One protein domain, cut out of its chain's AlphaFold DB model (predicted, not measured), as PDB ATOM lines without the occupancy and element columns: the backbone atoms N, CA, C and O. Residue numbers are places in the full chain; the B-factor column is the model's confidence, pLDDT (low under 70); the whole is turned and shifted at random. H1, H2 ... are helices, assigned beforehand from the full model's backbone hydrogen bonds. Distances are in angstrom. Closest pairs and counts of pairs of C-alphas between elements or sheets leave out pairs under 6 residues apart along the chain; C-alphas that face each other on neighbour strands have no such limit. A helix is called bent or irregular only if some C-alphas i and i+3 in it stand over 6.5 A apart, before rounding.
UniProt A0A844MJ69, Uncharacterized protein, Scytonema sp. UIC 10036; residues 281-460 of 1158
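This is residues 281 to 460 of the 1158 residues of an uncharacterized protein of Scytonema sp. UIC 10036 (UniProt A0A844MJ69). A long helical hairpin, H5b and H6, makes the length of this rod; at the end away from its turn, H1, H2 and H3 form a small head with the last residues of H6. H1, H2, H3 and H6 make an up-and-down bundle, each running against the one before. The printed part has 180 residues with seven named helices, H1 to H7 in order, and no named strand: all helix. It is extended, with a radius of gyration of the C-alphas of 28.8 A and spans of 97 by 28 by 20 A.

Start at H1, residues 283 to 299, irregular with C-alphas 292 and 295 7.3 A apart. It forms a hairpin with H2, residues 310 to 321, at a shallow tilt of 8 degrees; the closest C-alphas, of Tyr 283 and Leu 320, are 5.7 A apart. H2 forms another with H3, residues 326 to 339, closest at the C-alphas of Ala 316 and Tyr 328, 4.4 A. H4, residues 342 to 347, is close but not clearly touching H3. H5, residues 351 to 396, one helix by its hydrogen bonds, is bent, with C-alphas 360 and 363 7.0 A apart; its arms are H5a, 351 to 360, and H5b, 363 to 396. H5b forms a hairpin with H6, residues 401 to 453, only just irregular with C-alphas 407 and 410 6.7 A apart; the closest C-alphas, of Gln 368 and Lys 430, are 6.2 A apart. H6 touches H3 with residues 452 to 453 alone. H7, residues 455 to 458, only just touches H1, with 3 pairs of C-alphas within 8 A. Every O i to N i+4 pair is within hydrogen-bond range in H2, H3, H4, H5a and H5b, 11 of 13 in H1 and 47 of 49 in H6; H7 is too short for one.

Find C-alpha 283 at (179.282, 137.670, 135.325), where H1 begins. H5b runs 49.3 A; H6 runs 75.8 A to C-alpha 453 at (173.186, 151.375, 135.126).

Look at Gln 322 and Gly 398, whose C-alphas are farthest apart, 97.2 A. The printed part has no cut, no link is long, and no printed residue is under 70 in pLDDT.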
ATOM      1  N   ILE A 281     178.488 137.926 141.978       91.75
ATOM      2  CA  ILE A 281     178.073 138.552 140.715       91.75
ATOM      3  C   ILE A 281     177.801 137.495 139.645       91.75
ATOM      4  O   ILE A 281     178.635 136.627 139.386       91.75
ATOM      5  N   ASP A 282     176.667 137.602 138.951       94.38
ATOM      6  CA  ASP A 282     176.424 136.835 137.730       94.38
ATOM      7  C   ASP A 282     177.137 137.475 136.528       94.38
ATOM      8  O   ASP A 282     176.546 138.159 135.688       94.38
ATOM      9  N   TYR A 283     178.443 137.221 136.438       94.25
ATOM     10  CA  TYR A 283     179.282 137.670 135.325       94.25
ATOM     11  C   TYR A 283     178.741 137.233 133.957       94.25
ATOM     12  O   TYR A 283     178.887 137.968 132.983       94.25
ATOM     13  N   ARG A 284     178.080 136.068 133.862       94.56
ATOM     14  CA  ARG A 284     177.521 135.574 132.592       94.56
ATOM     15  C   ARG A 284     176.311 136.392 132.162       94.56
ATOM     16  O   ARG A 284     176.171 136.670 130.973       94.56
ATOM     17  N   GLU A 285     175.444 136.780 133.092       94.75
ATOM     18  CA  GLU A 285     174.295 137.627 132.763       94.75
ATOM     19  C   GLU A 285     174.725 139.072 132.474       94.75
ATOM     20  O   GLU A 285     174.263 139.653 131.494       94.75
ATOM     21  N   LEU A 286     175.705 139.615 133.209       95.50
ATOM     22  CA  LEU A 286     176.307 140.916 132.882       95.50
ATOM     23  C   LEU A 286     176.953 140.944 131.489       95.50
ATOM     24  O   LEU A 286     176.780 141.922 130.763       95.50
ATOM     25  N   GLN A 287     177.648 139.877 131.074       96.06
ATOM     26  CA  GLN A 287     178.191 139.765 129.711       96.06
ATOM     27  C   GLN A 287     177.083 139.830 128.651       96.06
ATOM     28  O   GLN A 287     177.226 140.554 127.665       96.06
ATOM     29  N   LYS A 288     175.962 139.119 128.855       96.50
ATOM     30  CA  LYS A 288     174.808 139.176 127.940       96.50
ATOM     31  C   LYS A 288     174.181 140.565 127.903       96.50
ATOM     32  O   LYS A 288     173.902 141.060 126.818       96.50
ATOM     33  N   ILE A 289     173.969 141.199 129.058       96.12
ATOM     34  CA  ILE A 289     173.425 142.564 129.144       96.12
ATOM     35  C   ILE A 289     174.334 143.538 128.385       96.12
ATOM     36  O   ILE A 289     173.843 144.328 127.579       96.12
ATOM     37  N   LEU A 290     175.654 143.440 128.579       96.19
ATOM     38  CA  LEU A 290     176.626 144.284 127.890       96.19
ATOM     39  C   LEU A 290     176.630 144.063 126.373       96.19
ATOM     40  O   LEU A 290     176.629 145.046 125.644       96.19
ATOM     41  N   GLU A 291     176.611 142.822 125.874       95.81
ATOM     42  CA  GLU A 291     176.564 142.574 124.422       95.81
ATOM     43  C   GLU A 291     175.209 142.990 123.814       95.81
ATOM     44  O   GLU A 291     175.181 143.585 122.739       95.81
ATOM     45  N   ASN A 292     174.095 142.782 124.525       95.75
ATOM     46  CA  ASN A 292     172.755 143.181 124.076       95.75
ATOM     47  C   ASN A 292     172.573 144.710 124.000       95.75
ATOM     48  O   ASN A 292     171.927 145.205 123.076       95.75
ATOM     49  N   GLU A 293     173.125 145.471 124.953       95.00
ATOM     50  CA  GLU A 293     173.013 146.940 124.997       95.00
ATOM     51  C   GLU A 293     174.257 147.667 124.437       95.00
ATOM     52  O   GLU A 293     174.300 148.898 124.388       95.00
ATOM     53  N   LYS A 294     175.253 146.945 123.912       94.81
ATOM     54  CA  LYS A 294     176.403 147.507 123.176       94.81
ATOM     55  C   LYS A 294     176.003 148.458 122.034       94.81
ATOM     56  O   LYS A 294     176.601 149.535 121.966       94.81
ATOM     57  N   PRO A 295     174.966 148.186 121.211       93.00
ATOM     58  CA  PRO A 295     174.497 149.152 120.213       93.00
ATOM     59  C   PRO A 295     173.969 150.457 120.829       93.00
ATOM     60  O   PRO A 295     174.127 151.523 120.238       93.00
ATOM     61  N   LEU A 296     173.366 150.396 122.025       90.56
ATOM     62  CA  LEU A 296     172.887 151.573 122.756       90.56
ATOM     63  C   LEU A 296     174.064 152.406 123.286       90.56
ATOM     64  O   LEU A 296     174.061 153.624 123.123       90.56
ATOM     65  N   LEU A 297     175.094 151.757 123.841       91.81
ATOM     66  CA  LEU A 297     176.330 152.418 124.279       91.81
ATOM     67  C   LEU A 297     177.046 153.125 123.115       91.81
ATOM     68  O   LEU A 297     177.429 154.288 123.241       91.81
ATOM     69  N   GLN A 298     177.160 152.464 121.960       91.69
ATOM     70  CA  GLN A 298     177.781 153.017 120.748       91.69
ATOM     71  C   GLN A 298     176.969 154.155 120.093       91.69
ATOM     72  O   GLN A 298     177.518 154.927 119.301       91.69
ATOM     73  N   ALA A 299     175.673 154.283 120.398       89.31
ATOM     74  CA  ALA A 299     174.819 155.343 119.862       89.31
ATOM     75  C   ALA A 299     175.029 156.710 120.553       89.31
ATOM     76  O   ALA A 299     174.674 157.743 119.975       89.31
ATOM     77  N   PHE A 300     175.636 156.742 121.748       87.06
ATOM     78  CA  PHE A 300     175.961 157.977 122.467       87.06
ATOM     79  C   PHE A 300     177.155 158.705 121.841       87.06
ATOM     80  O   PHE A 300     178.319 158.351 122.057       87.06
ATOM     81  N   LYS A 301     176.864 159.757 121.066       86.25
ATOM     82  CA  LYS A 301     177.858 160.567 120.348       86.25
ATOM     83  C   LYS A 301     177.620 162.065 120.551       86.25
ATOM     84  O   LYS A 301     176.483 162.519 120.459       86.25
ATOM     85  N   ILE A 302     178.697 162.832 120.731       79.81
ATOM     86  CA  ILE A 302     178.702 164.306 120.779       79.81
ATOM     87  C   ILE A 302     179.571 164.804 119.623       79.81
ATOM     88  O   ILE A 302     180.726 164.398 119.501       79.81
ATOM     89  N   GLY A 303     179.027 165.644 118.736       79.06
ATOM     90  CA  GLY A 303     179.768 166.125 117.558       79.06
ATOM     91  C   GLY A 303     180.337 164.991 116.687       79.06
ATOM     92  O   GLY A 303     181.434 165.111 116.150       79.06
ATOM     93  N   GLY A 304     179.641 163.849 116.629       80.94
ATOM     94  CA  GLY A 304     180.081 162.629 115.938       80.94
ATOM     95  C   GLY A 304     181.074 161.743 116.709       80.94
ATOM     96  O   GLY A 304     181.230 160.578 116.344       80.94
ATOM     97  N   LYS A 305     181.698 162.229 117.790       85.06
ATOM     98  CA  LYS A 305     182.642 161.452 118.611       85.06
ATOM     99  C   LYS A 305     181.900 160.593 119.645       85.06
ATOM    100  O   LYS A 305     180.975 161.110 120.272       85.06
ATOM    101  N   PRO A 306     182.285 159.322 119.857       88.12
ATOM    102  CA  PRO A 306     181.654 158.465 120.856       88.12
ATOM    103  C   PRO A 306     181.991 158.921 122.282       88.12
ATOM    104  O   PRO A 306     183.136 159.256 122.582       88.12
ATOM    105  N   VAL A 307     180.995 158.916 123.169       88.38
ATOM    106  CA  VAL A 307     181.168 159.231 124.602       88.38
ATOM    107  C   VAL A 307     181.846 158.074 125.335       88.38
ATOM    108  O   VAL A 307     182.745 158.273 126.157       88.38
ATOM    109  N   ILE A 308     181.410 156.864 124.996       92.50
ATOM    110  CA  ILE A 308     181.950 155.577 125.419       92.50
ATOM    111  C   ILE A 308     182.672 154.986 124.210       92.50
ATOM    112  O   ILE A 308     182.044 154.782 123.173       92.50
ATOM    113  N   SER A 309     183.977 154.738 124.307       93.88
ATOM    114  CA  SER A 309     184.732 154.163 123.189       93.88
ATOM    115  C   SER A 309     184.551 152.645 123.106       93.88
ATOM    116  O   SER A 309     184.302 151.982 124.115       93.88
ATOM    117  N   ASP A 310     184.772 152.068 121.922       94.94
ATOM    118  CA  ASP A 310     184.806 150.608 121.762       94.94
ATOM    119  C   ASP A 310     185.882 149.957 122.647       94.94
ATOM    120  O   ASP A 310     185.694 148.840 123.120       94.94
ATOM    121  N   GLN A 311     186.970 150.674 122.953       95.69
ATOM    122  CA  GLN A 311     187.997 150.219 123.891       95.69
ATOM    123  C   GLN A 311     187.478 150.151 125.339       95.69
ATOM    124  O   GLN A 311     187.865 149.250 126.080       95.69
ATOM    125  N   ASP A 312     186.603 151.074 125.755       95.88
ATOM    126  CA  ASP A 312     185.969 151.030 127.082       95.88
ATOM    127  C   ASP A 312     185.026 149.816 127.186       95.88
ATOM    128  O   ASP A 312     185.046 149.095 128.183       95.88
ATOM    129  N   ILE A 313     184.261 149.537 126.122       97.25
ATOM    130  CA  ILE A 313     183.382 148.360 126.026       97.25
ATOM    131  C   ILE A 313     184.209 147.065 126.031       97.25
ATOM    132  O   ILE A 313     183.909 146.160 126.805       97.25
ATOM    133  N   GLN A 314     185.278 146.979 125.235       97.06
ATOM    134  CA  GLN A 314     186.164 145.807 125.196       97.06
ATOM    135  C   GLN A 314     186.836 145.536 126.547       97.06
ATOM    136  O   GLN A 314     186.875 144.386 126.977       97.06
ATOM    137  N   LYS A 315     187.309 146.572 127.254       97.19
ATOM    138  CA  LYS A 315     187.849 146.430 128.620       97.19
ATOM    139  C   LYS A 315     186.804 145.882 129.588       97.19
ATOM    140  O   LYS A 315     187.116 144.993 130.372       97.19
ATOM    141  N   ALA A 316     185.569 146.374 129.514       96.88
ATOM    142  CA  ALA A 316     184.472 145.871 130.330       96.88
ATOM    143  C   ALA A 316     184.125 144.404 130.005       96.88
ATOM    144  O   ALA A 316     183.957 143.602 130.918       96.88
ATOM    145  N   GLN A 317     184.098 144.024 128.723       97.31
ATOM    146  CA  GLN A 317     183.899 142.635 128.288       97.31
ATOM    147  C   GLN A 317     185.028 141.707 128.755       97.31
ATOM    148  O   GLN A 317     184.760 140.599 129.218       97.31
ATOM    149  N   GLN A 318     186.279 142.164 128.665       96.88
ATOM    150  CA  GLN A 318     187.445 141.423 129.133       96.88
ATOM    151  C   GLN A 318     187.440 141.256 130.657       96.88
ATOM    152  O   GLN A 318     187.647 140.146 131.132       96.88
ATOM    153  N   GLY A 319     187.152 142.317 131.418       96.25
ATOM    154  CA  GLY A 319     187.015 142.225 132.874       96.25
ATOM    155  C   GLY A 319     185.960 141.189 133.255       96.25
ATOM    156  O   GLY A 319     186.263 140.212 133.937       96.25
ATOM    157  N   LEU A 320     184.748 141.310 132.702       95.94
ATOM    158  CA  LEU A 320     183.669 140.365 132.990       95.94
ATOM    159  C   LEU A 320     184.000 138.916 132.592       95.94
ATOM    160  O   LEU A 320     183.458 138.002 133.208       95.94
ATOM    161  N   SER A 321     184.842 138.669 131.580       95.44
ATOM    162  CA  SER A 321     185.276 137.305 131.213       95.44
ATOM    163  C   SER A 321     186.364 136.741 132.131       95.44
ATOM    164  O   SER A 321     186.515 135.523 132.226       95.44
ATOM    165  N   GLN A 322     187.067 137.614 132.853       96.31
ATOM    166  CA  GLN A 322     188.075 137.293 133.864       96.31
ATOM    167  C   GLN A 322     187.502 137.276 135.297       96.31
ATOM    168  O   GLN A 322     188.258 137.108 136.251       96.31
ATOM    169  N   ASN A 323     186.177 137.412 135.452       93.81
ATOM    170  CA  ASN A 323     185.479 137.636 136.726       93.81
ATOM    171  C   ASN A 323     185.963 138.895 137.483       93.81
ATOM    172  O   ASN A 323     185.960 138.928 138.711       93.81
ATOM    173  N   ASP A 324     186.360 139.936 136.747       92.88
ATOM    174  CA  ASP A 324     186.661 141.273 137.261       92.88
ATOM    175  C   ASP A 324     185.533 142.251 136.891       92.88
ATOM    176  O   ASP A 324     185.242 142.519 135.721       92.88
ATOM    177  N   ILE A 325     184.867 142.792 137.910       92.12
ATOM    178  CA  ILE A 325     183.750 143.726 137.749       92.12
ATOM    179  C   ILE A 325     184.203 145.185 137.578       92.12
ATOM    180  O   ILE A 325     183.428 146.012 137.089       92.12
ATOM    181  N   ASP A 326     185.428 145.541 137.964       90.50
ATOM    182  CA  ASP A 326     185.837 146.945 138.053       90.50
ATOM    183  C   ASP A 326     185.865 147.663 136.688       90.50
ATOM    184  O   ASP A 326     185.339 148.780 136.612       90.50
ATOM    185  N   PRO A 327     186.333 147.053 135.578       94.62
ATOM    186  CA  PRO A 327     186.213 147.638 134.241       94.62
ATOM    187  C   PRO A 327     184.757 147.910 133.824       94.62
ATOM    188  O   PRO A 327     184.471 148.929 133.192       94.62
ATOM    189  N   TYR A 328     183.816 147.044 134.219       94.94
ATOM    190  CA  TYR A 328     182.386 147.237 133.957       94.94
ATOM    191  C   TYR A 328     181.792 148.370 134.804       94.94
ATOM    192  O   TYR A 328     181.051 149.212 134.300       94.94
ATOM    193  N   ARG A 329     182.162 148.452 136.087       89.94
ATOM    194  CA  ARG A 329     181.738 149.544 136.980       89.94
ATOM    195  C   ARG A 329     182.261 150.900 136.525       89.94
ATOM    196  O   ARG A 329     181.501 151.862 136.538       89.94
ATOM    197  N   GLN A 330     183.509 150.977 136.063       90.62
ATOM    198  CA  GLN A 330     184.082 152.202 135.492       90.62
ATOM    199  C   GLN A 330     183.329 152.653 134.230       90.62
ATOM    200  O   GLN A 330     183.072 153.846 134.055       90.62
ATOM    201  N   LEU A 331     182.925 151.704 133.378       94.44
ATOM    202  CA  LEU A 331     182.082 151.962 132.209       94.44
ATOM    203  C   LEU A 331     180.708 152.535 132.613       94.44
ATOM    204  O   LEU A 331     180.276 153.538 132.044       94.44
ATOM    205  N   MET A 332     180.049 151.948 133.621       93.81
ATOM    206  CA  MET A 332     178.760 152.434 134.139       93.81
ATOM    207  C   MET A 332     178.874 153.805 134.826       93.81
ATOM    208  O   MET A 332     178.071 154.691 134.549       93.81
ATOM    209  N   GLU A 333     179.897 154.031 135.658       88.50
ATOM    210  CA  GLU A 333     180.140 155.321 136.329       88.50
ATOM    211  C   GLU A 333     180.376 156.454 135.314       88.50
ATOM    212  O   GLU A 333     179.923 157.583 135.508       88.50
ATOM    213  N   ARG A 334     181.061 156.158 134.201       91.50
ATOM    214  CA  ARG A 334     181.271 157.113 133.106       91.50
ATOM    215  C   ARG A 334     179.975 157.431 132.355       91.50
ATOM    216  O   ARG A 334     179.779 158.586 131.979       91.50
ATOM    217  N   LEU A 335     179.100 156.443 132.156       92.19
ATOM    218  CA  LEU A 335     177.784 156.639 131.543       92.19
ATOM    219  C   LEU A 335     176.859 157.477 132.444       92.19
ATOM    220  O   LEU A 335     176.278 158.448 131.966       92.19
ATOM    221  N   ASP A 336     176.774 157.156 133.738       89.31
ATOM    222  CA  ASP A 336     175.974 157.897 134.726       89.31
ATOM    223  C   ASP A 336     176.397 159.375 134.806       89.31
ATOM    224  O   ASP A 336     175.595 160.277 134.555       89.31
ATOM    225  N   LYS A 337     177.694 159.639 135.025       87.50
ATOM    226  CA  LYS A 337     178.234 161.011 135.050       87.50
ATOM    227  C   LYS A 337     177.956 161.782 133.767       87.50
ATOM    228  O   LYS A 337     177.710 162.982 133.827       87.50
ATOM    229  N   PHE A 338     177.995 161.119 132.611       89.69
ATOM    230  CA  PHE A 338     177.663 161.763 131.346       89.69
ATOM    231  C   PHE A 338     176.181 162.160 131.273       89.69
ATOM    232  O   PHE A 338     175.876 163.294 130.906       89.69
ATOM    233  N   LEU A 339     175.268 161.267 131.660       87.88
ATOM    234  CA  LEU A 339     173.820 161.506 131.635       87.88
ATOM    235  C   LEU A 339     173.376 162.625 132.590       87.88
ATOM    236  O   LEU A 339     172.371 163.281 132.328       87.88
ATOM    237  N   GLN A 340     174.146 162.881 133.649       85.25
ATOM    238  CA  GLN A 340     173.943 164.005 134.570       85.25
ATOM    239  C   GLN A 340     174.357 165.372 133.980       85.25
ATOM    240  O   GLN A 340     174.063 166.406 134.578       85.25
ATOM    241  N   THR A 341     175.005 165.416 132.809       88.31
ATOM    242  CA  THR A 341     175.332 166.671 132.103       88.31
ATOM    243  C   THR A 341     174.231 167.095 131.125       88.31
ATOM    244  O   THR A 341     173.487 166.265 130.598       88.31
ATOM    245  N   GLU A 342     174.178 168.388 130.782       87.50
ATOM    246  CA  GLU A 342     173.304 168.883 129.703       87.50
ATOM    247  C   GLU A 342     173.579 168.184 128.362       87.50
ATOM    248  O   GLU A 342     172.648 167.855 127.627       87.50
ATOM    249  N   GLN A 343     174.852 167.888 128.069       85.12
ATOM    250  CA  GLN A 343     175.270 167.148 126.872       85.12
ATOM    251  C   GLN A 343     174.724 165.709 126.873       85.12
ATOM    252  O   GLN A 343     174.340 165.193 125.822       85.12
ATOM    253  N   GLY A 344     174.615 165.092 128.054       85.00
ATOM    254  CA  GLY A 344     173.914 163.829 128.286       85.00
ATOM    255  C   GLY A 344     172.476 163.884 127.791       85.00
ATOM    256  O   GLY A 344     172.095 163.144 126.880       85.00
ATOM    257  N   TYR A 345     171.700 164.833 128.314       81.69
ATOM    258  CA  TYR A 345     170.310 165.051 127.905       81.69
ATOM    259  C   TYR A 345     170.150 165.451 126.429       81.69
ATOM    260  O   TYR A 345     169.193 165.012 125.783       81.69
ATOM    261  N   GLN A 346     171.070 166.241 125.867       83.44
ATOM    262  CA  GLN A 346     171.069 166.594 124.443       83.44
ATOM    263  C   GLN A 346     171.324 165.369 123.551       83.44
ATOM    264  O   GLN A 346     170.610 165.177 122.569       83.44
ATOM    265  N   SER A 347     172.249 164.478 123.922       83.50
ATOM    266  CA  SER A 347     172.558 163.262 123.146       83.50
ATOM    267  C   SER A 347     171.394 162.262 123.035       83.50
ATOM    268  O   SER A 347     171.374 161.440 122.123       83.50
ATOM    269  N   LEU A 348     170.390 162.362 123.915       81.81
ATOM    270  CA  LEU A 348     169.135 161.603 123.825       81.81
ATOM    271  C   LEU A 348     168.122 162.219 122.842       81.81
ATOM    272  O   LEU A 348     167.183 161.542 122.428       81.81
ATOM    273  N   ARG A 349     168.280 163.500 122.488       79.25
ATOM    274  CA  ARG A 349     167.430 164.237 121.531       79.25
ATOM    275  C   ARG A 349     168.076 164.363 120.148       79.25
ATOM    276  O   ARG A 349     167.372 164.514 119.149       79.25
ATOM    277  N   GLU A 350     169.400 164.288 120.097       77.19
ATOM    278  CA  GLU A 350     170.237 164.479 118.913       77.19
ATOM    279  C   GLU A 350     171.094 163.231 118.623       77.19
ATOM    280  O   GLU A 350     170.872 162.161 119.189       77.19
ATOM    281  N   GLY A 351     172.038 163.319 117.683       76.69
ATOM    282  CA  GLY A 351     172.896 162.187 117.320       76.69
ATOM    283  C   GLY A 351     172.120 160.971 116.794       76.69
ATOM    284  O   GLY A 351     171.081 161.106 116.146       76.69
ATOM    285  N   GLN A 352     172.639 159.768 117.054       81.25
ATOM    286  CA  GLN A 352     172.069 158.516 116.542       81.25
ATOM    287  C   GLN A 352     170.752 158.145 117.248       81.25
ATOM    288  O   GLN A 352     169.789 157.782 116.576       81.25
ATOM    289  N   ILE A 353     170.662 158.337 118.570       81.25
ATOM    290  CA  ILE A 353     169.423 158.116 119.341       81.25
ATOM    291  C   ILE A 353     168.334 159.106 118.896       81.25
ATOM    292  O   ILE A 353     167.200 158.707 118.627       81.25
ATOM    293  N   GLY A 354     168.680 160.385 118.724       82.62
ATOM    294  CA  GLY A 354     167.782 161.395 118.165       82.62
ATOM    295  C   GLY A 354     167.346 161.097 116.727       82.62
ATOM    296  O   GLY A 354     166.194 161.347 116.375       82.62
ATOM    297  N   ALA A 355     168.223 160.527 115.894       84.19
ATOM    298  CA  ALA A 355     167.880 160.095 114.539       84.19
ATOM    299  C   ALA A 355     166.915 158.895 114.534       84.19
ATOM    300  O   ALA A 355     165.944 158.909 113.777       84.19
ATOM    301  N   GLU A 356     167.114 157.905 115.409       83.44
ATOM    302  CA  GLU A 356     166.165 156.799 115.612       83.44
ATOM    303  C   GLU A 356     164.792 157.312 116.065       83.44
ATOM    304  O   GLU A 356     163.773 156.893 115.521       83.44
ATOM    305  N   ILE A 357     164.751 158.268 117.001       83.31
ATOM    306  CA  ILE A 357     163.510 158.921 117.440       83.31
ATOM    307  C   ILE A 357     162.841 159.646 116.263       83.31
ATOM    308  O   ILE A 357     161.659 159.419 116.011       83.31
ATOM    309  N   LYS A 358     163.585 160.460 115.499       85.62
ATOM    310  CA  LYS A 358     163.082 161.167 114.303       85.62
ATOM    311  C   LYS A 358     162.530 160.205 113.246       85.62
ATOM    312  O   LYS A 358     161.500 160.488 112.639       85.62
ATOM    313  N   GLN A 359     163.170 159.054 113.048       87.19
ATOM    314  CA  GLN A 359     162.699 158.023 112.124       87.19
ATOM    315  C   GLN A 359     161.454 157.295 112.659       87.19
ATOM    316  O   GLN A 359     160.533 157.032 111.888       87.19
ATOM    317  N   ALA A 360     161.379 157.023 113.965       84.25
ATOM    318  CA  ALA A 360     160.229 156.384 114.606       84.25
ATOM    319  C   ALA A 360     158.975 157.280 114.641       84.25
ATOM    320  O   ALA A 360     157.861 156.765 114.546       84.25
ATOM    321  N   ILE A 361     159.132 158.607 114.721       85.69
ATOM    322  CA  ILE A 361     158.008 159.561 114.644       85.69
ATOM    323  C   ILE A 361     157.616 159.939 113.205       85.69
ATOM    324  O   ILE A 361     156.532 160.475 112.985       85.69
ATOM    325  N   LYS A 362     158.444 159.630 112.197       88.00
ATOM    326  CA  LYS A 362     158.170 159.940 110.781       88.00
ATOM    327  C   LYS A 362     156.804 159.428 110.270       88.00
ATOM    328  O   LYS A 362     156.149 160.181 109.549       88.00
ATOM    329  N   PRO A 363     156.315 158.222 110.641       86.00
ATOM    330  CA  PRO A 363     154.969 157.771 110.276       86.00
ATOM    331  C   PRO A 363     153.851 158.609 110.912       86.00
ATOM    332  O   PRO A 363     152.819 158.805 110.278       86.00
ATOM    333  N   TYR A 364     154.063 159.135 112.125       81.25
ATOM    334  CA  TYR A 364     153.101 159.991 112.823       81.25
ATOM    335  C   TYR A 364     152.995 161.363 112.157       81.25
ATOM    336  O   TYR A 364     151.888 161.821 111.910       81.25
ATOM    337  N   ILE A 365     154.120 161.963 111.752       83.50
ATOM    338  CA  ILE A 365     154.135 163.212 110.965       83.50
ATOM    339  C   ILE A 365     153.441 162.999 109.606       83.50
ATOM    340  O   ILE A 365     152.645 163.822 109.156       83.50
ATOM    341  N   ALA A 366     153.682 161.856 108.953       85.75
ATOM    342  CA  ALA A 366     152.976 161.503 107.722       85.75
ATOM    343  C   ALA A 366     151.462 161.300 107.941       85.75
ATOM    344  O   ALA A 366     150.676 161.629 107.054       85.75
ATOM    345  N   GLN A 367     151.042 160.792 109.105       82.06
ATOM    346  CA  GLN A 367     149.629 160.670 109.464       82.06
ATOM    347  C   GLN A 367     148.997 162.027 109.799       82.06
ATOM    348  O   GLN A 367     147.946 162.322 109.249       82.06
ATOM    349  N   GLN A 368     149.659 162.877 110.590       82.38
ATOM    350  CA  GLN A 368     149.265 164.266 110.871       82.38
ATOM    351  C   GLN A 368     148.970 165.022 109.571       82.38
ATOM    352  O   GLN A 368     147.895 165.595 109.423       82.38
ATOM    353  N   ASN A 369     149.864 164.940 108.583       84.06
ATOM    354  CA  ASN A 369     149.659 165.580 107.281       84.06
ATOM    355  C   ASN A 369     148.460 164.999 106.503       84.06
ATOM    356  O   ASN A 369     147.758 165.747 105.823       84.06
ATOM    357  N   ARG A 370     148.193 163.687 106.608       85.94
ATOM    358  CA  ARG A 370     146.993 163.062 106.014       85.94
ATOM    359  C   ARG A 370     145.707 163.472 106.728       85.94
ATOM    360  O   ARG A 370     144.713 163.705 106.048       85.94
ATOM    361  N   ASP A 371     145.729 163.567 108.055       81.94
ATOM    362  CA  ASP A 371     144.588 163.981 108.877       81.94
ATOM    363  C   ASP A 371     144.212 165.441 108.558       81.94
ATOM    364  O   ASP A 371     143.059 165.714 108.225       81.94
ATOM    365  N   ILE A 372     145.204 166.347 108.533       81.06
ATOM    366  CA  ILE A 372     145.046 167.759 108.139       81.06
ATOM    367  C   ILE A 372     144.417 167.870 106.745       81.06
ATOM    368  O   ILE A 372     143.425 168.573 106.572       81.06
ATOM    369  N   GLU A 373     144.956 167.162 105.751       85.50
ATOM    370  CA  GLU A 373     144.457 167.212 104.371       85.50
ATOM    371  C   GLU A 373     143.048 166.603 104.234       85.50
ATOM    372  O   GLU A 373     142.208 167.120 103.494       85.50
ATOM    373  N   ALA A 374     142.744 165.527 104.964       86.94
ATOM    374  CA  ALA A 374     141.420 164.910 104.957       86.94
ATOM    375  C   ALA A 374     140.356 165.813 105.601       86.94
ATOM    376  O   ALA A 374     139.251 165.938 105.069       86.94
ATOM    377  N   GLU A 375     140.676 166.460 106.721       84.94
ATOM    378  CA  GLU A 375     139.765 167.379 107.406       84.94
ATOM    379  C   GLU A 375     139.592 168.689 106.629       84.94
ATOM    380  O   GLU A 375     138.461 169.143 106.439       84.94
ATOM    381  N   ARG A 376     140.680 169.210 106.042       84.56
ATOM    382  CA  ARG A 376     140.645 170.309 105.074       84.56
ATOM    383  C   ARG A 376     139.677 170.011 103.930       84.56
ATOM    384  O   ARG A 376     138.778 170.809 103.684       84.56
ATOM    385  N   ARG A 377     139.791 168.850 103.275       87.19
ATOM    386  CA  ARG A 377     138.883 168.440 102.185       87.19
ATOM    387  C   ARG A 377     137.434 168.285 102.639       87.19
ATOM    388  O   ARG A 377     136.529 168.661 101.901       87.19
ATOM    389  N   ARG A 378     137.188 167.748 103.841       87.69
ATOM    390  CA  ARG A 378     135.829 167.665 104.415       87.69
ATOM    391  C   ARG A 378     135.223 169.055 104.596       87.69
ATOM    392  O   ARG A 378     134.075 169.257 104.206       87.69
ATOM    393  N   TYR A 379     135.993 170.000 105.137       85.19
ATOM    394  CA  TYR A 379     135.554 171.383 105.291       85.19
ATOM    395  C   TYR A 379     135.352 172.069 103.933       85.19
ATOM    396  O   TYR A 379     134.289 172.631 103.706       85.19
ATOM    397  N   GLU A 380     136.300 171.965 102.997       85.88
ATOM    398  CA  GLU A 380     136.190 172.561 101.657       85.88
ATOM    399  C   GLU A 380     134.982 172.026 100.872       85.88
ATOM    400  O   GLU A 380     134.261 172.819 100.271       85.88
ATOM    401  N   ASN A 381     134.705 170.719 100.921       88.75
ATOM    402  CA  ASN A 381     133.539 170.122 100.260       88.75
ATOM    403  C   ASN A 381     132.214 170.584 100.883       88.75
ATOM    404  O   ASN A 381     131.285 170.940 100.158       88.75
ATOM    405  N   ARG A 382     132.126 170.605 102.220       88.31
ATOM    406  CA  ARG A 382     130.947 171.107 102.937       88.31
ATOM    407  C   ARG A 382     130.708 172.585 102.626       88.31
ATOM    408  O   ARG A 382     129.607 172.968 102.252       88.31
ATOM    409  N   TYR A 383     131.758 173.387 102.740       85.94
ATOM    410  CA  TYR A 383     131.707 174.823 102.533       85.94
ATOM    411  C   TYR A 383     131.355 175.188 101.084       85.94
ATOM    412  O   TYR A 383     130.601 176.124 100.830       85.94
ATOM    413  N   ARG A 384     131.849 174.410 100.114       86.31
ATOM    414  CA  ARG A 384     131.459 174.539  98.708       86.31
ATOM    415  C   ARG A 384     129.956 174.326  98.514       86.31
ATOM    416  O   ARG A 384     129.337 175.139  97.840       86.31
ATOM    417  N   ALA A 385     129.373 173.298  99.131       86.94
ATOM    418  CA  ALA A 385     127.930 173.065  99.074       86.94
ATOM    419  C   ALA A 385     127.127 174.191  99.760       86.94
ATOM    420  O   ALA A 385     126.080 174.590  99.255       86.94
ATOM    421  N   GLU A 386     127.632 174.743 100.870       88.38
ATOM    422  CA  GLU A 386     127.034 175.898 101.560       88.38
ATOM    423  C   GLU A 386     127.058 177.167 100.674       88.38
ATOM    424  O   GLU A 386     126.040 177.852 100.559       88.38
ATOM    425  N   ILE A 387     128.160 177.443  99.962       87.56
ATOM    426  CA  ILE A 387     128.250 178.545  98.985       87.56
ATOM    427  C   ILE A 387     127.393 178.303  97.740       87.56
ATOM    428  O   ILE A 387     126.732 179.227  97.278       87.56
ATOM    429  N   GLU A 388     127.365 177.090  97.187       88.69
ATOM    430  CA  GLU A 388     126.524 176.764  96.026       88.69
ATOM    431  C   GLU A 388     125.026 176.910  96.368       88.69
ATOM    432  O   GLU A 388     124.260 177.444  95.562       88.69
ATOM    433  N   ALA A 389     124.617 176.555  97.593       88.31
ATOM    434  CA  ALA A 389     123.272 176.819  98.106       88.31
ATOM    435  C   ALA A 389     122.988 178.321  98.308       88.31
ATOM    436  O   ALA A 389     121.900 178.782  97.960       88.31
ATOM    437  N   LEU A 390     123.954 179.096  98.820       90.44
ATOM    438  CA  LEU A 390     123.831 180.551  98.988       90.44
ATOM    439  C   LEU A 390     123.746 181.290  97.641       90.44
ATOM    440  O   LEU A 390     122.901 182.164  97.473       90.44
ATOM    441  N   ILE A 391     124.573 180.918  96.657       87.62
ATOM    442  CA  ILE A 391     124.489 181.431  95.279       87.62
ATOM    443  C   ILE A 391     123.078 181.212  94.741       87.62
ATOM    444  O   ILE A 391     122.459 182.148  94.238       87.62
ATOM    445  N   LYS A 392     122.569 179.983  94.869       90.25
ATOM    446  CA  LYS A 392     121.253 179.607  94.361       90.25
ATOM    447  C   LYS A 392     120.131 180.411  95.028       90.25
ATOM    448  O   LYS A 392     119.289 180.951  94.318       90.25
ATOM    449  N   SER A 393     120.144 180.565  96.354       90.19
ATOM    450  CA  SER A 393     119.108 181.333  97.061       90.19
ATOM    451  C   SER A 393     119.138 182.831  96.726       90.19
ATOM    452  O   SER A 393     118.084 183.451  96.589       90.19
ATOM    453  N   LEU A 394     120.322 183.417  96.515       88.56
ATOM    454  CA  LEU A 394     120.462 184.812  96.080       88.56
ATOM    455  C   LEU A 394     120.028 185.016  94.616       88.56
ATOM    456  O   LEU A 394     119.440 186.049  94.291       88.56
ATOM    457  N   GLN A 395     120.263 184.033  93.739       87.06
ATOM    458  CA  GLN A 395     119.739 184.027  92.365       87.06
ATOM    459  C   GLN A 395     118.208 183.941  92.345       87.06
ATOM    460  O   GLN A 395     117.563 184.712  91.637       87.06
ATOM    461  N   GLU A 396     117.620 183.050  93.150       89.38
ATOM    462  CA  GLU A 396     116.165 182.909  93.304       89.38
ATOM    463  C   GLU A 396     115.518 184.181  93.885       89.38
ATOM    464  O   GLU A 396     114.396 184.526  93.518       89.38
ATOM    465  N   ALA A 397     116.250 184.936  94.711       86.75
ATOM    466  CA  ALA A 397     115.843 186.246  95.221       86.75
ATOM    467  C   ALA A 397     116.086 187.426  94.245       86.75
ATOM    468  O   ALA A 397     115.869 188.579  94.618       86.75
ATOM    469  N   GLY A 398     116.527 187.170  93.006       87.38
ATOM    470  CA  GLY A 398     116.621 188.174  91.937       87.38
ATOM    471  C   GLY A 398     117.846 189.101  91.976       87.38
ATOM    472  O   GLY A 398     117.834 190.144  91.322       87.38
ATOM    473  N   TYR A 399     118.900 188.754  92.720       90.56
ATOM    474  CA  TYR A 399     120.114 189.574  92.816       90.56
ATOM    475  C   TYR A 399     120.950 189.529  91.520       90.56
ATOM    476  O   TYR A 399     121.098 188.478  90.893       90.56
ATOM    477  N   SER A 400     121.560 190.658  91.133       86.19
ATOM    478  CA  SER A 400     122.505 190.710  90.004       86.19
ATOM    479  C   SER A 400     123.785 189.924  90.303       86.19
ATOM    480  O   SER A 400     124.148 189.696  91.460       86.19
ATOM    481  N   ARG A 401     124.535 189.564  89.255       83.81
ATOM    482  CA  ARG A 401     125.807 188.843  89.399       83.81
ATOM    483  C   ARG A 401     126.822 189.608  90.260       83.81
ATOM    484  O   ARG A 401     127.492 188.984  91.076       83.81
ATOM    485  N   GLU A 402     126.916 190.933  90.137       83.50
ATOM    486  CA  GLU A 402     127.782 191.751  91.000       83.50
ATOM    487  C   GLU A 402     127.293 191.776  92.451       83.50
ATOM    488  O   GLU A 402     128.107 191.745  93.375       83.50
ATOM    489  N   GLN A 403     125.976 191.827  92.675       84.88
ATOM    490  CA  GLN A 403     125.410 191.833  94.025       84.88
ATOM    491  C   GLN A 403     125.613 190.482  94.726       84.88
ATOM    492  O   GLN A 403     125.990 190.463  95.895       84.88
ATOM    493  N   ILE A 404     125.445 189.368  94.003       86.12
ATOM    494  CA  ILE A 404     125.743 188.010  94.481       86.12
ATOM    495  C   ILE A 404     127.218 187.901  94.884       86.12
ATOM    496  O   ILE A 404     127.515 187.476  95.998       86.12
ATOM    497  N   MET A 405     128.145 188.355  94.030       84.44
ATOM    498  CA  MET A 405     129.577 188.346  94.360       84.44
ATOM    499  C   MET A 405     129.885 189.170  95.618       84.44
ATOM    500  O   MET A 405     130.567 188.672  96.508       84.44
ATOM    501  N   ARG A 406     129.310 190.374  95.766       86.06
ATOM    502  CA  ARG A 406     129.489 191.206  96.975       86.06
ATOM    503  C   ARG A 406     128.977 190.557  98.266       86.06
ATOM    504  O   ARG A 406     129.526 190.850  99.321       86.06
ATOM    505  N   GLN A 407     127.945 189.714  98.199       86.50
ATOM    506  CA  GLN A 407     127.431 188.972  99.361       86.50
ATOM    507  C   GLN A 407     128.270 187.727  99.692       86.50
ATOM    508  O   GLN A 407     128.280 187.274 100.832       86.50
ATOM    509  N   ILE A 408     128.990 187.180  98.710       87.94
ATOM    510  CA  ILE A 408     129.794 185.957  98.854       87.94
ATOM    511  C   ILE A 408     131.249 186.256  99.234       87.94
ATOM    512  O   ILE A 408     131.852 185.469  99.958       87.94
ATOM    513  N   GLU A 409     131.809 187.389  98.804       85.38
ATOM    514  CA  GLU A 409     133.182 187.815  99.125       85.38
ATOM    515  C   GLU A 409     133.531 187.711 100.634       85.38
ATOM    516  O   GLU A 409     134.570 187.128 100.959       85.38
ATOM    517  N   PRO A 410     132.682 188.172 101.584       86.69
ATOM    518  CA  PRO A 410     132.980 188.076 103.018       86.69
ATOM    519  C   PRO A 410     132.972 186.629 103.523       86.69
ATOM    520  O   PRO A 410     133.760 186.255 104.390       86.69
ATOM    521  N   GLU A 411     132.097 185.798 102.959       85.94
ATOM    522  CA  GLU A 411     132.012 184.379 103.280       85.94
ATOM    523  C   GLU A 411     133.249 183.632 102.730       85.94
ATOM    524  O   GLU A 411     133.881 182.880 103.475       85.94
ATOM    525  N   ILE A 412     133.719 183.934 101.511       84.44
ATOM    526  CA  ILE A 412     134.998 183.413 100.985       84.44
ATOM    527  C   ILE A 412     136.177 183.777 101.907       84.44
ATOM    528  O   ILE A 412     136.999 182.912 102.212       84.44
ATOM    529  N   GLN A 413     136.249 185.006 102.423       84.44
ATOM    530  CA  GLN A 413     137.304 185.389 103.374       84.44
ATOM    531  C   GLN A 413     137.192 184.625 104.707       84.44
ATOM    532  O   GLN A 413     138.187 184.143 105.255       84.44
ATOM    533  N   LYS A 414     135.972 184.437 105.214       86.19
ATOM    534  CA  LYS A 414     135.669 183.650 106.420       86.19
ATOM    535  C   LYS A 414     136.020 182.163 106.254       86.19
ATOM    536  O   LYS A 414     136.499 181.549 107.208       86.19
ATOM    537  N   ARG A 415     135.884 181.593 105.047       85.44
ATOM    538  CA  ARG A 415     136.394 180.251 104.697       85.44
ATOM    539  C   ARG A 415     137.906 180.171 104.859       85.44
ATOM    540  O   ARG A 415     138.388 179.225 105.473       85.44
ATOM    541  N   GLU A 416     138.656 181.124 104.309       82.56
ATOM    542  CA  GLU A 416     140.121 181.132 104.414       82.56
ATOM    543  C   GLU A 416     140.577 181.277 105.870       82.56
ATOM    544  O   GLU A 416     141.466 180.554 106.323       82.56
ATOM    545  N   GLN A 417     139.914 182.141 106.643       84.69
ATOM    546  CA  GLN A 417     140.142 182.254 108.084       84.69
ATOM    547  C   GLN A 417     139.860 180.933 108.811       84.69
ATOM    548  O   GLN A 417     140.703 180.476 109.584       84.69
ATOM    549  N   LYS A 418     138.728 180.270 108.530       84.19
ATOM    550  CA  LYS A 418     138.367 179.015 109.203       84.19
ATOM    551  C   LYS A 418     139.246 177.839 108.779       84.19
ATOM    552  O   LYS A 418     139.584 177.017 109.622       84.19
ATOM    553  N   LEU A 419     139.691 177.790 107.526       80.50
ATOM    554  CA  LEU A 419     140.697 176.835 107.050       80.50
ATOM    555  C   LEU A 419     142.036 177.006 107.775       80.50
ATOM    556  O   LEU A 419     142.631 176.018 108.208       80.50
ATOM    557  N   ASN A 420     142.481 178.250 107.966       81.62
ATOM    558  CA  ASN A 420     143.678 178.554 108.747       81.62
ATOM    559  C   ASN A 420     143.510 178.198 110.238       81.62
ATOM    560  O   ASN A 420     144.461 177.741 110.868       81.62
ATOM    561  N   GLU A 421     142.318 178.381 110.809       84.69
ATOM    562  CA  GLU A 421     142.004 178.001 112.193       84.69
ATOM    563  C   GLU A 421     141.972 176.474 112.381       84.69
ATOM    564  O   GLU A 421     142.608 175.959 113.299       84.69
ATOM    565  N   ILE A 422     141.309 175.739 111.479       79.88
ATOM    566  CA  ILE A 422     141.286 174.266 111.450       79.88
ATOM    567  C   ILE A 422     142.716 173.728 111.333       79.88
ATOM    568  O   ILE A 422     143.124 172.896 112.143       79.88
ATOM    569  N   GLY A 423     143.516 174.265 110.404       76.81
ATOM    570  CA  GLY A 423     144.929 173.911 110.269       76.81
ATOM    571  C   GLY A 423     145.711 174.113 111.570       76.81
ATOM    572  O   GLY A 423     146.370 173.186 112.032       76.81
ATOM    573  N   LYS A 424     145.589 175.283 112.214       83.06
ATOM    574  CA  LYS A 424     146.249 175.575 113.502       83.06
ATOM    575  C   LYS A 424     145.812 174.631 114.627       83.06
ATOM    576  O   LYS A 424     146.663 174.181 115.390       83.06
ATOM    577  N   ASN A 425     144.520 174.322 114.726       81.38
ATOM    578  CA  ASN A 425     143.981 173.467 115.785       81.38
ATOM    579  C   ASN A 425     144.437 172.007 115.628       81.38
ATOM    580  O   ASN A 425     144.899 171.414 116.604       81.38
ATOM    581  N   ILE A 426     144.393 171.455 114.408       77.50
ATOM    582  CA  ILE A 426     144.882 170.093 114.138       77.50
ATOM    583  C   ILE A 426     146.399 170.021 114.335       77.50
ATOM    584  O   ILE A 426     146.874 169.075 114.957       77.50
ATOM    585  N   ILE A 427     147.161 171.018 113.857       79.25
ATOM    586  CA  ILE A 427     148.614 171.092 114.087       79.25
ATOM    587  C   ILE A 427     148.901 171.056 115.588       79.25
ATOM    588  O   ILE A 427     149.608 170.158 116.025       79.25
ATOM    589  N   LYS A 428     148.273 171.927 116.391       84.56
ATOM    590  CA  LYS A 428     148.459 171.948 117.850       84.56
ATOM    591  C   LYS A 428     148.155 170.588 118.498       84.56
ATOM    592  O   LYS A 428     148.988 170.066 119.234       84.56
ATOM    593  N   GLN A 429     146.997 169.994 118.202       81.31
ATOM    594  CA  GLN A 429     146.599 168.700 118.773       81.31
ATOM    595  C   GLN A 429     147.563 167.569 118.376       81.31
ATOM    596  O   GLN A 429     147.886 166.696 119.185       81.31
ATOM    597  N   LYS A 430     148.039 167.572 117.128       79.00
ATOM    598  CA  LYS A 430     148.961 166.559 116.608       79.00
ATOM    599  C   LYS A 430     150.400 166.780 117.069       79.00
ATOM    600  O   LYS A 430     151.106 165.797 117.269       79.00
ATOM    601  N   ASP A 431     150.811 168.015 117.331       82.50
ATOM    602  CA  ASP A 431     152.099 168.340 117.948       82.50
ATOM    603  C   ASP A 431     152.129 167.898 119.423       82.50
ATOM    604  O   ASP A 431     153.139 167.372 119.891       82.50
ATOM    605  N   GLU A 432     151.006 168.006 120.143       83.38
ATOM    606  CA  GLU A 432     150.831 167.421 121.481       83.38
ATOM    607  C   GLU A 432     150.900 165.874 121.441       83.38
ATOM    608  O   GLU A 432     151.601 165.258 122.254       83.38
ATOM    609  N   GLU A 433     150.257 165.228 120.455       81.75
ATOM    610  CA  GLU A 433     150.345 163.773 120.214       81.75
ATOM    611  C   GLU A 433     151.787 163.330 119.864       81.75
ATOM    612  O   GLU A 433     152.290 162.320 120.377       81.75
ATOM    613  N   LEU A 434     152.485 164.118 119.042       81.69
ATOM    614  CA  LEU A 434     153.870 163.907 118.623       81.69
ATOM    615  C   LEU A 434     154.841 164.054 119.801       81.69
ATOM    616  O   LEU A 434     155.684 163.180 120.011       81.69
ATOM    617  N   ALA A 435     154.690 165.102 120.614       82.38
ATOM    618  CA  ALA A 435     155.485 165.331 121.818       82.38
ATOM    619  C   ALA A 435     155.259 164.228 122.868       82.38
ATOM    620  O   ALA A 435     156.215 163.750 123.485       82.38
ATOM    621  N   SER A 436     154.017 163.761 123.031       83.94
ATOM    622  CA  SER A 436     153.680 162.609 123.877       83.94
ATOM    623  C   SER A 436     154.354 161.321 123.380       83.94
ATOM    624  O   SER A 436     155.003 160.607 124.152       83.94
ATOM    625  N   THR A 437     154.301 161.065 122.071       82.94
ATOM    626  CA  THR A 437     154.957 159.915 121.426       82.94
ATOM    627  C   THR A 437     156.480 159.979 121.572       82.94
ATOM    628  O   THR A 437     157.105 159.001 121.987       82.94
ATOM    629  N   GLN A 438     157.088 161.145 121.342       83.69
ATOM    630  CA  GLN A 438     158.515 161.382 121.557       83.69
ATOM    631  C   GLN A 438     158.906 161.146 123.024       83.69
ATOM    632  O   GLN A 438     159.873 160.434 123.294       83.69
ATOM    633  N   LYS A 439     158.125 161.662 123.984       85.94
ATOM    634  CA  LYS A 439     158.328 161.436 125.425       85.94
ATOM    635  C   LYS A 439     158.225 159.949 125.787       85.94
ATOM    636  O   LYS A 439     159.013 159.479 126.605       85.94
ATOM    637  N   LYS A 440     157.321 159.189 125.158       87.12
ATOM    638  CA  LYS A 440     157.186 157.731 125.336       87.12
ATOM    639  C   LYS A 440     158.411 156.965 124.818       87.12
ATOM    640  O   LYS A 440     158.886 156.069 125.513       87.12
ATOM    641  N   ILE A 441     158.952 157.333 123.652       83.81
ATOM    642  CA  ILE A 441     160.166 156.711 123.086       83.81
ATOM    643  C   ILE A 441     161.407 157.073 123.920       83.81
ATOM    644  O   ILE A 441     162.193 156.196 124.267       83.81
ATOM    645  N   ILE A 442     161.566 158.340 124.319       84.50
ATOM    646  CA  ILE A 442     162.660 158.758 125.213       84.50
ATOM    647  C   ILE A 442     162.566 158.011 126.550       84.50
ATOM    648  O   ILE A 442     163.569 157.484 127.024       84.50
ATOM    649  N   LYS A 443     161.363 157.882 127.131       87.75
ATOM    650  CA  LYS A 443     161.149 157.113 128.364       87.75
ATOM    651  C   LYS A 443     161.540 155.639 128.202       87.75
ATOM    652  O   LYS A 443     162.147 155.096 129.116       87.75
ATOM    653  N   SER A 444     161.250 154.989 127.069       88.12
ATOM    654  CA  SER A 444     161.649 153.586 126.862       88.12
ATOM    655  C   SER A 444     163.167 153.412 126.711       88.12
ATOM    656  O   SER A 444     163.722 152.449 127.240       88.12
ATOM    657  N   LYS A 445     163.860 154.368 126.073       87.50
ATOM    658  CA  LYS A 445     165.332 154.410 126.033       87.50
ATOM    659  C   LYS A 445     165.925 154.654 127.428       87.50
ATOM    660  O   LYS A 445     166.820 153.918 127.823       87.50
ATOM    661  N   LEU A 446     165.384 155.601 128.200       86.00
ATOM    662  CA  LEU A 446     165.789 155.851 129.591       86.00
ATOM    663  C   LEU A 446     165.584 154.631 130.498       86.00
ATOM    664  O   LEU A 446     166.436 154.359 131.330       86.00
ATOM    665  N   VAL A 447     164.518 153.846 130.309       89.56
ATOM    666  CA  VAL A 447     164.336 152.579 131.045       89.56
ATOM    667  C   VAL A 447     165.449 151.576 130.719       89.56
ATOM    668  O   VAL A 447     165.999 150.985 131.639       89.56
ATOM    669  N   LYS A 448     165.846 151.415 129.447       90.50
ATOM    670  CA  LYS A 448     167.001 150.566 129.083       90.50
ATOM    671  C   LYS A 448     168.310 151.065 129.700       90.50
ATOM    672  O   LYS A 448     169.076 150.263 130.219       90.50
ATOM    673  N   ILE A 449     168.542 152.376 129.662       89.38
ATOM    674  CA  ILE A 449     169.725 153.019 130.249       89.38
ATOM    675  C   ILE A 449     169.771 152.777 131.761       89.38
ATOM    676  O   ILE A 449     170.794 152.334 132.268       89.38
ATOM    677  N   ASN A 450     168.661 152.990 132.470       87.56
ATOM    678  CA  ASN A 450     168.584 152.756 133.910       87.56
ATOM    679  C   ASN A 450     168.766 151.270 134.243       87.56
ATOM    680  O   ASN A 450     169.566 150.953 135.110       87.56
ATOM    681  N   ASN A 451     168.135 150.352 133.501       90.00
ATOM    682  CA  ASN A 451     168.353 148.910 133.673       90.00
ATOM    683  C   ASN A 451     169.827 148.510 133.470       90.00
ATOM    684  O   ASN A 451     170.303 147.585 134.123       90.00
ATOM    685  N   LEU A 452     170.547 149.185 132.565       92.25
ATOM    686  CA  LEU A 452     171.976 148.973 132.338       92.25
ATOM    687  C   LEU A 452     172.816 149.542 133.495       92.25
ATOM    688  O   LEU A 452     173.686 148.840 134.000       92.25
ATOM    689  N   LEU A 453     172.521 150.757 133.967       88.62
ATOM    690  CA  LEU A 453     173.186 151.375 135.126       88.62
ATOM    691  C   LEU A 453     172.949 150.603 136.435       88.62
ATOM    692  O   LEU A 453     173.877 150.456 137.226       88.62
ATOM    693  N   ASP A 454     171.741 150.068 136.629       86.94
ATOM    694  CA  ASP A 454     171.337 149.238 137.771       86.94
ATOM    695  C   ASP A 454     171.772 147.763 137.609       86.94
ATOM    696  O   ASP A 454     171.632 146.955 138.533       86.94
ATOM    697  N   SER A 455     172.309 147.365 136.448       92.50
ATOM    698  CA  SER A 455     172.722 145.977 136.196       92.50
ATOM    699  C   SER A 455     173.806 145.440 137.146       92.50
ATOM    700  O   SER A 455     173.662 144.285 137.553       92.50
ATOM    701  N   PRO A 456     174.825 146.211 137.602       87.75
ATOM    702  CA  PRO A 456     175.807 145.706 138.559       87.75
ATOM    703  C   PRO A 456     175.173 145.270 139.881       87.75
ATOM    704  O   PRO A 456     175.678 144.342 140.503       87.75
ATOM    705  N   ASP A 457     174.084 145.916 140.305       82.62
ATOM    706  CA  ASP A 457     173.387 145.596 141.553       82.62
ATOM    707  C   ASP A 457     172.278 144.552 141.331       82.62
ATOM    708  O   ASP A 457     172.140 143.633 142.132       82.62
ATOM    709  N   THR A 458     171.525 144.615 140.226       87.38
ATOM    710  CA  THR A 458     170.458 143.629 139.933       87.38
ATOM    711  C   THR A 458     170.977 142.254 139.507       87.38
ATOM    712  O   THR A 458     170.264 141.270 139.687       87.38
ATOM    713  N   GLN A 459     172.201 142.168 138.970       93.12
ATOM    714  CA  GLN A 459     172.892 140.899 138.687       93.12
ATOM    715  C   GLN A 459     173.872 140.495 139.799       93.12
ATOM    716  O   GLN A 459     174.656 139.561 139.625       93.12
ATOM    717  N   SER A 460     173.833 141.183 140.943       90.62
ATOM    718  CA  SER A 460     174.547 140.777 142.149       90.62
ATOM    719  C   SER A 460     173.614 140.066 143.131       90.62
ATOM    720  O   SER A 460     172.445 140.412 143.297       90.62
TER     721      SER A 460